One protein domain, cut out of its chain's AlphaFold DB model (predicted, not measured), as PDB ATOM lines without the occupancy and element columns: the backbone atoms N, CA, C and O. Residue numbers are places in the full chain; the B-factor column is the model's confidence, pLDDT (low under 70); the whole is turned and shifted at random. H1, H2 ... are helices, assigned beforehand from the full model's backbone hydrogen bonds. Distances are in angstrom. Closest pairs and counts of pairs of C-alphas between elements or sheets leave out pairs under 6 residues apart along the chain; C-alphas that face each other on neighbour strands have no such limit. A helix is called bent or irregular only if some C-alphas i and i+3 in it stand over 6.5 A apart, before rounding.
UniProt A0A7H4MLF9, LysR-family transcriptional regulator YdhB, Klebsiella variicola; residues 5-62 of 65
ATOM      1  N   HIS A   5     166.106 166.150  99.280       81.81
ATOM      2  CA  HIS A   5     166.672 167.274 100.041       81.81
ATOM      3  C   HIS A   5     168.187 167.435  99.829       81.81
ATOM      4  O   HIS A   5     168.706 168.547  99.872       81.81
ATOM      5  N   PHE A   6     168.902 166.342  99.545       86.31
ATOM      6  CA  PHE A   6     170.329 166.376  99.232       86.31
ATOM      7  C   PHE A   6     170.586 166.842  97.792       86.31
ATOM      8  O   PHE A   6     171.546 167.564  97.527       86.31
ATOM      9  N   ALA A   7     169.727 166.437  96.851       91.12
ATOM     10  CA  ALA A   7     169.846 166.785  95.438       91.12
ATOM     11  C   ALA A   7     169.436 168.232  95.130       91.12
ATOM     12  O   ALA A   7     169.997 168.841  94.216       91.12
ATOM     13  N   ARG A   8     168.478 168.784  95.888       89.12
ATOM     14  CA  ARG A   8     167.838 170.080  95.619       89.12
ATOM     15  C   ARG A   8     168.836 171.226  95.391       89.12
ATOM     16  O   ARG A   8     168.747 171.840  94.333       89.12
ATOM     17  N   PRO A   9     169.876 171.436  96.226       92.38
ATOM     18  CA  PRO A   9     170.834 172.520  95.997       92.38
ATOM     19  C   PRO A   9     171.604 172.404  94.672       92.38
ATOM     20  O   PRO A   9     172.096 173.398  94.148       92.38
ATOM     21  N   TRP A  10     171.786 171.196  94.137       95.06
ATOM     22  CA  TRP A  10     172.490 170.969  92.870       95.06
ATOM     23  C   TRP A  10     171.571 171.149  91.667       95.06
ATOM     24  O   TRP A  10     172.005 171.686  90.649       95.06
ATOM     25  N   VAL A  11     170.309 170.736  91.810       94.56
ATOM     26  CA  VAL A  11     169.256 170.966  90.816       94.56
ATOM     27  C   VAL A  11     168.971 172.461  90.688       94.56
ATOM     28  O   VAL A  11     168.996 172.986  89.581       94.56
ATOM     29  N   ASP A  12     168.828 173.173  91.809       94.19
ATOM     30  CA  ASP A  12     168.578 174.621  91.825       94.19
ATOM     31  C   ASP A  12     169.746 175.418  91.214       94.19
ATOM     32  O   ASP A  12     169.549 176.462  90.596       94.19
ATOM     33  N   ARG A  13     170.981 174.909  91.338       96.56
ATOM     34  CA  ARG A  13     172.179 175.481  90.694       96.56
ATOM     35  C   ARG A  13     172.322 175.109  89.213       96.56
ATOM     36  O   ARG A  13     173.294 175.527  88.589       96.56
ATOM     37  N   GLY A  14     171.418 174.301  88.659       96.75
ATOM     38  CA  GLY A  14     171.488 173.807  87.279       96.75
ATOM     39  C   GLY A  14     172.639 172.831  87.017       96.75
ATOM     40  O   GLY A  14     172.941 172.531  85.866       96.75
ATOM     41  N   VAL A  15     173.297 172.335  88.070       97.88
ATOM     42  CA  VAL A  15     174.395 171.363  87.956       97.88
ATOM     43  C   VAL A  15     173.829 169.972  87.690       97.88
ATOM     44  O   VAL A  15     174.415 169.199  86.936       97.88
ATOM     45  N   TRP A  16     172.690 169.649  88.308       96.56
ATOM     46  CA  TRP A  16     171.982 168.379  88.147       96.56
ATOM     47  C   TRP A  16     170.603 168.590  87.522       96.56
ATOM     48  O   TRP A  16     170.011 169.658  87.644       96.56
ATOM     49  N   THR A  17     170.069 167.537  86.903       94.81
ATOM     50  CA  THR A  17     168.682 167.491  86.427       94.81
ATOM     51  C   THR A  17     167.965 166.284  87.022       94.81
ATOM     52  O   THR A  17     168.560 165.211  87.167       94.81
ATOM     53  N   ALA A  18     166.707 166.466  87.417       92.81
ATOM     54  CA  ALA A  18     165.894 165.398  87.985       92.81
ATOM     55  C   ALA A  18     165.318 164.521  86.865       92.81
ATOM     56  O   ALA A  18     164.750 165.028  85.901       92.81
ATOM     57  N   LEU A  19     165.445 163.200  87.008       93.00
ATOM     58  CA  LEU A  19     164.841 162.231  86.097       93.00
ATOM     59  C   LEU A  19     163.595 161.627  86.750       93.00
ATOM     60  O   LEU A  19     163.697 161.003  87.808       93.00
ATOM     61  N   ALA A  20     162.440 161.785  86.105       90.81
ATOM     62  CA  ALA A  20     161.226 161.077  86.492       90.81
ATOM     63  C   ALA A  20     161.320 159.617  86.026       90.81
ATOM     64  O   ALA A  20     161.552 159.349  84.847       90.81
ATOM     65  N   LEU A  21     161.172 158.680  86.960       90.06
ATOM     66  CA  LEU A  21     161.152 157.253  86.651       90.06
ATOM     67  C   LEU A  21     159.730 156.815  86.307       90.06
ATOM     68  O   LEU A  21     158.787 157.227  86.975       90.06
ATOM     69  N   GLU A  22     159.594 155.935  85.315       94.44
ATOM     70  CA  GLU A  22     158.313 155.293  84.980       94.44
ATOM     71  C   GLU A  22     157.759 154.496  86.174       94.44
ATOM     72  O   GLU A  22     156.567 154.549  86.471       94.44
ATOM     73  N   ASN A  23     158.653 153.844  86.923       93.00
ATOM     74  CA  ASN A  23     158.338 153.143  88.162       93.00
ATOM     75  C   ASN A  23     159.011 153.854  89.347       93.00
ATOM     76  O   ASN A  23     160.220 153.684  89.548       93.00
ATOM     77  N   PRO A  24     158.266 154.652  90.135       87.62
ATOM     78  CA  PRO A  24     158.817 155.303  91.313       87.62
ATOM     79  C   PRO A  24     159.148 154.276  92.401       87.62
ATOM     80  O   PRO A  24     158.481 153.250  92.551       87.62
ATOM     81  N   PHE A  25     160.182 154.576  93.181       83.50
ATOM     82  CA  PHE A  25     160.474 153.832  94.401       83.50
ATOM     83  C   PHE A  25     159.501 154.257  95.504       83.50
ATOM     84  O   PHE A  25     159.032 155.397  95.484       83.50
ATOM     85  N   PRO A  26     159.200 153.370  96.468       82.88
ATOM     86  CA  PRO A  26     158.456 153.775  97.650       82.88
ATOM     87  C   PRO A  26     159.233 154.838  98.436       82.88
ATOM     88  O   PRO A  26     160.468 154.874  98.395       82.88
ATOM     89  N   ASP A  27     158.505 155.667  99.185       77.62
ATOM     90  CA  ASP A  27     159.106 156.616 100.119       77.62
ATOM     91  C   ASP A  27     160.042 155.878 101.089       77.62
ATOM     92  O   ASP A  27     159.700 154.835 101.658       77.62
ATOM     93  N   ALA A  28     161.248 156.415 101.272       76.00
ATOM     94  CA  ALA A  28     162.201 155.852 102.215       76.00
ATOM     95  C   ALA A  28     161.708 156.067 103.654       76.00
ATOM     96  O   ALA A  28     161.372 157.187 104.046       76.00
ATOM     97  N   ALA A  29     161.718 155.004 104.461       75.81
ATOM     98  CA  ALA A  29     161.447 155.115 105.887       75.81
ATOM     99  C   ALA A  29     162.624 155.816 106.585       75.81
ATOM    100  O   ALA A  29     163.731 155.281 106.657       75.81
ATOM    101  N   CYS A  30     162.379 157.014 107.109       73.75
ATOM    102  CA  CYS A  30     163.311 157.728 107.975       73.75
ATOM    103  C   CYS A  30     162.790 157.658 109.412       73.75
ATOM    104  O   CYS A  30     161.686 158.121 109.692       73.75
ATOM    105  N   CYS A  31     163.587 157.079 110.310       77.69
ATOM    106  CA  CYS A  31     163.189 156.813 111.690       77.69
ATOM    107  C   CYS A  31     164.139 157.500 112.672       77.69
ATOM    108  O   CYS A  31     165.349 157.537 112.448       77.69
ATOM    109  N   LEU A  32     163.587 157.975 113.787       82.12
ATOM    110  CA  LEU A  32     164.352 158.388 114.956       82.12
ATOM    111  C   LEU A  32     164.398 157.231 115.956       82.12
ATOM    112  O   LEU A  32     163.380 156.595 116.222       82.12
ATOM    113  N   THR A  33     165.573 156.958 116.515       86.94
ATOM    114  CA  THR A  33     165.754 155.925 117.538       86.94
ATOM    115  C   THR A  33     166.481 156.502 118.745       86.94
ATOM    116  O   THR A  33     167.319 157.393 118.622       86.94
ATOM    117  N   TRP A  34     166.141 156.001 119.931       90.44
ATOM    118  CA  TRP A  34     166.784 156.370 121.188       90.44
ATOM    119  C   TRP A  34     166.728 155.207 122.180       90.44
ATOM    120  O   TRP A  34     165.958 154.255 122.015       90.44
ATOM    121  N   GLN A  35     167.548 155.282 123.226       91.06
ATOM    122  CA  GLN A  35     167.529 154.308 124.310       91.06
ATOM    123  C   GLN A  35     166.396 154.633 125.291       91.06
ATOM    124  O   GLN A  35     166.439 155.636 125.996       91.06
ATOM    125  N   GLN A  36     165.395 153.755 125.375       85.62
ATOM    126  CA  GLN A  36     164.229 153.977 126.242       85.62
ATOM    127  C   GLN A  36     164.580 153.981 127.737       85.62
ATOM    128  O   GLN A  36     163.938 154.672 128.519       85.62
ATOM    129  N   SER A  37     165.608 153.227 128.138       88.69
ATOM    130  CA  SER A  37     166.014 153.112 129.544       88.69
ATOM    131  C   SER A  37     166.730 154.347 130.095       88.69
ATOM    132  O   SER A  37     166.962 154.401 131.297       88.69
ATOM    133  N   ASP A  38     167.106 155.303 129.241       87.19
ATOM    134  CA  ASP A  38     167.858 156.508 129.616       87.19
ATOM    135  C   ASP A  38     167.252 157.766 128.969       87.19
ATOM    136  O   ASP A  38     167.925 158.635 128.411       87.19
ATOM    137  N   ALA A  39     165.918 157.835 128.972       86.25
ATOM    138  CA  ALA A  39     165.203 158.966 128.407       86.25
ATOM    139  C   ALA A  39     165.201 160.152 129.381       86.25
ATOM    140  O   ALA A  39     164.352 160.258 130.268       86.25
ATOM    141  N   SER A  40     166.165 161.058 129.206       92.81
ATOM    142  CA  SER A  40     166.212 162.310 129.969       92.81
ATOM    143  C   SER A  40     164.963 163.179 129.725       92.81
ATOM    144  O   SER A  40     164.365 163.113 128.645       92.81
ATOM    145  N   PRO A  41     164.580 164.063 130.667       94.00
ATOM    146  CA  PRO A  41     163.471 164.998 130.458       94.00
ATOM    147  C   PRO A  41     163.624 165.858 129.194       94.00
ATOM    148  O   PRO A  41     162.640 166.129 128.513       94.00
ATOM    149  N   ALA A  42     164.858 166.246 128.852       94.12
ATOM    150  CA  ALA A  42     165.144 167.007 127.639       94.12
ATOM    151  C   ALA A  42     164.901 166.184 126.364       94.12
ATOM    152  O   ALA A  42     164.353 166.707 125.396       94.12
ATOM    153  N   LEU A  43     165.266 164.896 126.372       92.06
ATOM    154  CA  LEU A  43     164.979 163.998 125.255       92.06
ATOM    155  C   LEU A  43     163.470 163.818 125.076       92.06
ATOM    156  O   LEU A  43     162.987 163.940 123.959       92.06
ATOM    157  N   ASN A  44     162.723 163.596 126.161       91.56
ATOM    158  CA  ASN A  44     161.266 163.454 126.082       91.56
ATOM    159  C   ASN A  44     160.604 164.714 125.517       91.56
ATOM    160  O   ASN A  44     159.812 164.613 124.590       91.56
ATOM    161  N   TRP A  45     161.010 165.897 125.989       92.88
ATOM    162  CA  TRP A  45     160.529 167.160 125.427       92.88
ATOM    163  C   TRP A  45     160.816 167.275 123.924       92.88
ATOM    164  O   TRP A  45     159.954 167.701 123.161       92.88
ATOM    165  N   MET A  46     162.014 166.875 123.483       90.75
ATOM    166  CA  MET A  46     162.372 166.892 122.065       90.75
ATOM    167  C   MET A  46     161.511 165.917 121.254       90.75
ATOM    168  O   MET A  46     161.066 166.273 120.171       90.75
ATOM    169  N   LEU A  47     161.266 164.708 121.764       89.69
ATOM    170  CA  LEU A  47     160.413 163.719 121.101       89.69
ATOM    171  C   LEU A  47     158.966 164.217 120.979       89.69
ATOM    172  O   LEU A  47     158.392 164.122 119.899       89.69
ATOM    173  N   ASP A  48     158.419 164.821 122.038       89.94
ATOM    174  CA  ASP A  48     157.085 165.437 122.019       89.94
ATOM    175  C   ASP A  48     157.013 166.596 121.016       89.94
ATOM    176  O   ASP A  48     156.027 166.745 120.297       89.94
ATOM    177  N   TYR A  49     158.074 167.405 120.937       88.00
ATOM    178  CA  TYR A  49     158.178 168.511 119.988       88.00
ATOM    179  C   TYR A  49     158.256 168.038 118.529       88.00
ATOM    180  O   TYR A  49     157.659 168.656 117.650       88.00
ATOM    181  N   LEU A  50     158.977 166.944 118.262       86.44
ATOM    182  CA  LEU A  50     159.068 166.350 116.925       86.44
ATOM    183  C   LEU A  50     157.738 165.736 116.460       86.44
ATOM    184  O   LEU A  50     157.512 165.628 115.253       86.44
ATOM    185  N   GLY A  51     156.854 165.387 117.395       83.81
ATOM    186  CA  GLY A  51     155.505 164.917 117.107       83.81
ATOM    187  C   GLY A  51     155.467 163.502 116.531       83.81
ATOM    188  O   GLY A  51     156.282 162.640 116.861       83.81
ATOM    189  N   ASP A  52     154.470 163.237 115.687       82.19
ATOM    190  CA  ASP A  52     154.295 161.935 115.046       82.19
ATOM    191  C   ASP A  52     155.175 161.756 113.797       82.19
ATOM    192  O   ASP A  52     155.867 162.665 113.333       82.19
ATOM    193  N   SER A  53     155.166 160.543 113.237       75.75
ATOM    194  CA  SER A  53     155.982 160.214 112.065       75.75
ATOM    195  C   SER A  53     155.646 161.056 110.831       75.75
ATOM    196  O   SER A  53     156.545 161.305 110.033       75.75
ATOM    197  N   ASP A  54     154.395 161.500 110.671       76.94
ATOM    198  CA  ASP A  54     153.993 162.372 109.559       76.94
ATOM    199  C   ASP A  54     154.605 163.767 109.720       76.94
ATOM    200  O   ASP A  54     155.283 164.267 108.820       76.94
ATOM    201  N   THR A  55     154.450 164.345 110.911       77.94
ATOM    202  CA  THR A  55     154.967 165.668 111.269       77.94
ATOM    203  C   THR A  55     156.488 165.705 111.175       77.94
ATOM    204  O   THR A  55     157.045 166.576 110.506       77.94
ATOM    205  N   LEU A  56     157.176 164.714 111.748       80.56
ATOM    206  CA  LEU A  56     158.628 164.587 111.653       80.56
ATOM    207  C   LEU A  56     159.088 164.474 110.192       80.56
ATOM    208  O   LEU A  56     160.055 165.124 109.789       80.56
ATOM    209  N   ASN A  57     158.412 163.651 109.384       77.25
ATOM    210  CA  ASN A  57     158.799 163.452 107.992       77.25
ATOM    211  C   ASN A  57     158.606 164.726 107.161       77.25
ATOM    212  O   ASN A  57     159.511 165.100 106.416       77.25
ATOM    213  N   ARG A  58     157.471 165.414 107.319       74.00
ATOM    214  CA  ARG A  58     157.162 166.645 106.584       74.00
ATOM    215  C   ARG A  58     158.078 167.803 106.971       74.00
ATOM    216  O   ARG A  58     158.633 168.435 106.081       74.00
ATOM    217  N   GLU A  59     158.234 168.072 108.263       74.75
ATOM    218  CA  GLU A  59     158.887 169.299 108.740       74.75
ATOM    219  C   GLU A  59     160.421 169.205 108.741       74.75
ATOM    220  O   GLU A  59     161.103 170.215 108.578       74.75
ATOM    221  N   TRP A  60     160.986 168.003 108.913       71.19
ATOM    222  CA  TRP A  60     162.432 167.842 109.128       71.19
ATOM    223  C   TRP A  60     163.159 167.073 108.027       71.19
ATOM    224  O   TRP A  60     164.370 167.238 107.871       71.19
ATOM    225  N   LEU A  61     162.464 166.201 107.292       70.38
ATOM    226  CA  LEU A  61     163.110 165.225 106.403       70.38
ATOM    227  C   LEU A  61     162.795 165.450 104.919       70.38
ATOM    228  O   LEU A  61     163.630 165.149 104.054       70.38
ATOM    229  N   ARG A  62     161.610 165.985 104.608       72.00
ATOM    230  CA  ARG A  62     161.250 166.422 103.256       72.00
ATOM    231  C   ARG A  62     161.844 167.799 102.974       72.00
ATOM    232  O   ARG A  62     162.038 168.617 103.865       72.00
TER     233      ARG A  62
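This is residues 5 to 62 of the 65 residues of the protein "LysR-family transcriptional regulator YdhB" of Klebsiella variicola (UniProt A0A7H4MLF9). Picture a long, open loop of chain with few contacts across it: H1 lies at one end, a long stretch with no named element, residues 13 to 40, makes one long side, and H2 and H3 bring the backbone back until the last printed residue comes near the first. H2 and H3 meet at a corner by a tight link, and residues 19 to 28 stand free. The printed part has 58 residues with three named helices, H1, H2 and H3 in that order, and no named strand; under half of the residues, 27 of 58, are in named elements, and the class is all helix. The whole is extended, with a radius of gyration of the C-alphas of 16.6 A, and its outline is elongated, spanning 45 by 26 by 17 A.

Find C-alpha 5 at (166.672, 167.274, 100.041), where H1 begins; it holds residues 5 to 12 and measures 11.2 A from first to last C-alpha. H1 is only just irregular: C-alphas 6 and 9 are 7.0 A apart, and its line is a rough one. Go on past the 28 residues of the long link to C-alpha 41 at (163.471, 164.998, 130.458), where H2 begins; this longest helix holds residues 41 to 50 and measures 14.3 A. H3, residues 53 to 61, measures 10.4 A and ends at C-alpha 61, at (163.110, 165.225, 106.403). H3 is neither bent nor irregular, but only just: C-alphas 58 and 61 are 6.1 A apart.

Start at H1, which touches no helix. Look from His 5 to Leu 61: their C-alphas, the closest of H1 and H3, are 7.6 A apart, and the two helices are close but not clearly touching. H1 and H3 run the same way at a steep tilt of 42 degrees. H1 and H2, joined by the long link, are apart. At the tight link of 2 residues, H2 and H3 are close but not clearly touching, with the closest C-alphas, those of Leu 50 and Leu 56, 5.6 A apart. Their lines are about perpendicular, at 89 degrees. In H2 and H3 every O i to N i+4 pair is within hydrogen-bond range; in H1 2 of 4 are.

Look for the two C-alphas farthest apart at Gly 14 and Ser 37, 47.4 A from each other. The C-alphas of His 5 and Arg 62, the first and last printed, are 6.4 A apart. The printed part, residues 5 to 62 of a full chain of 65, has no cut. Without the residues that stand free, the body of 48 residues still spans 46 by 19 by 17 A. The mean pLDDT of the printed part is 86.4, that of H3 is 75, and no printed residue is under 70.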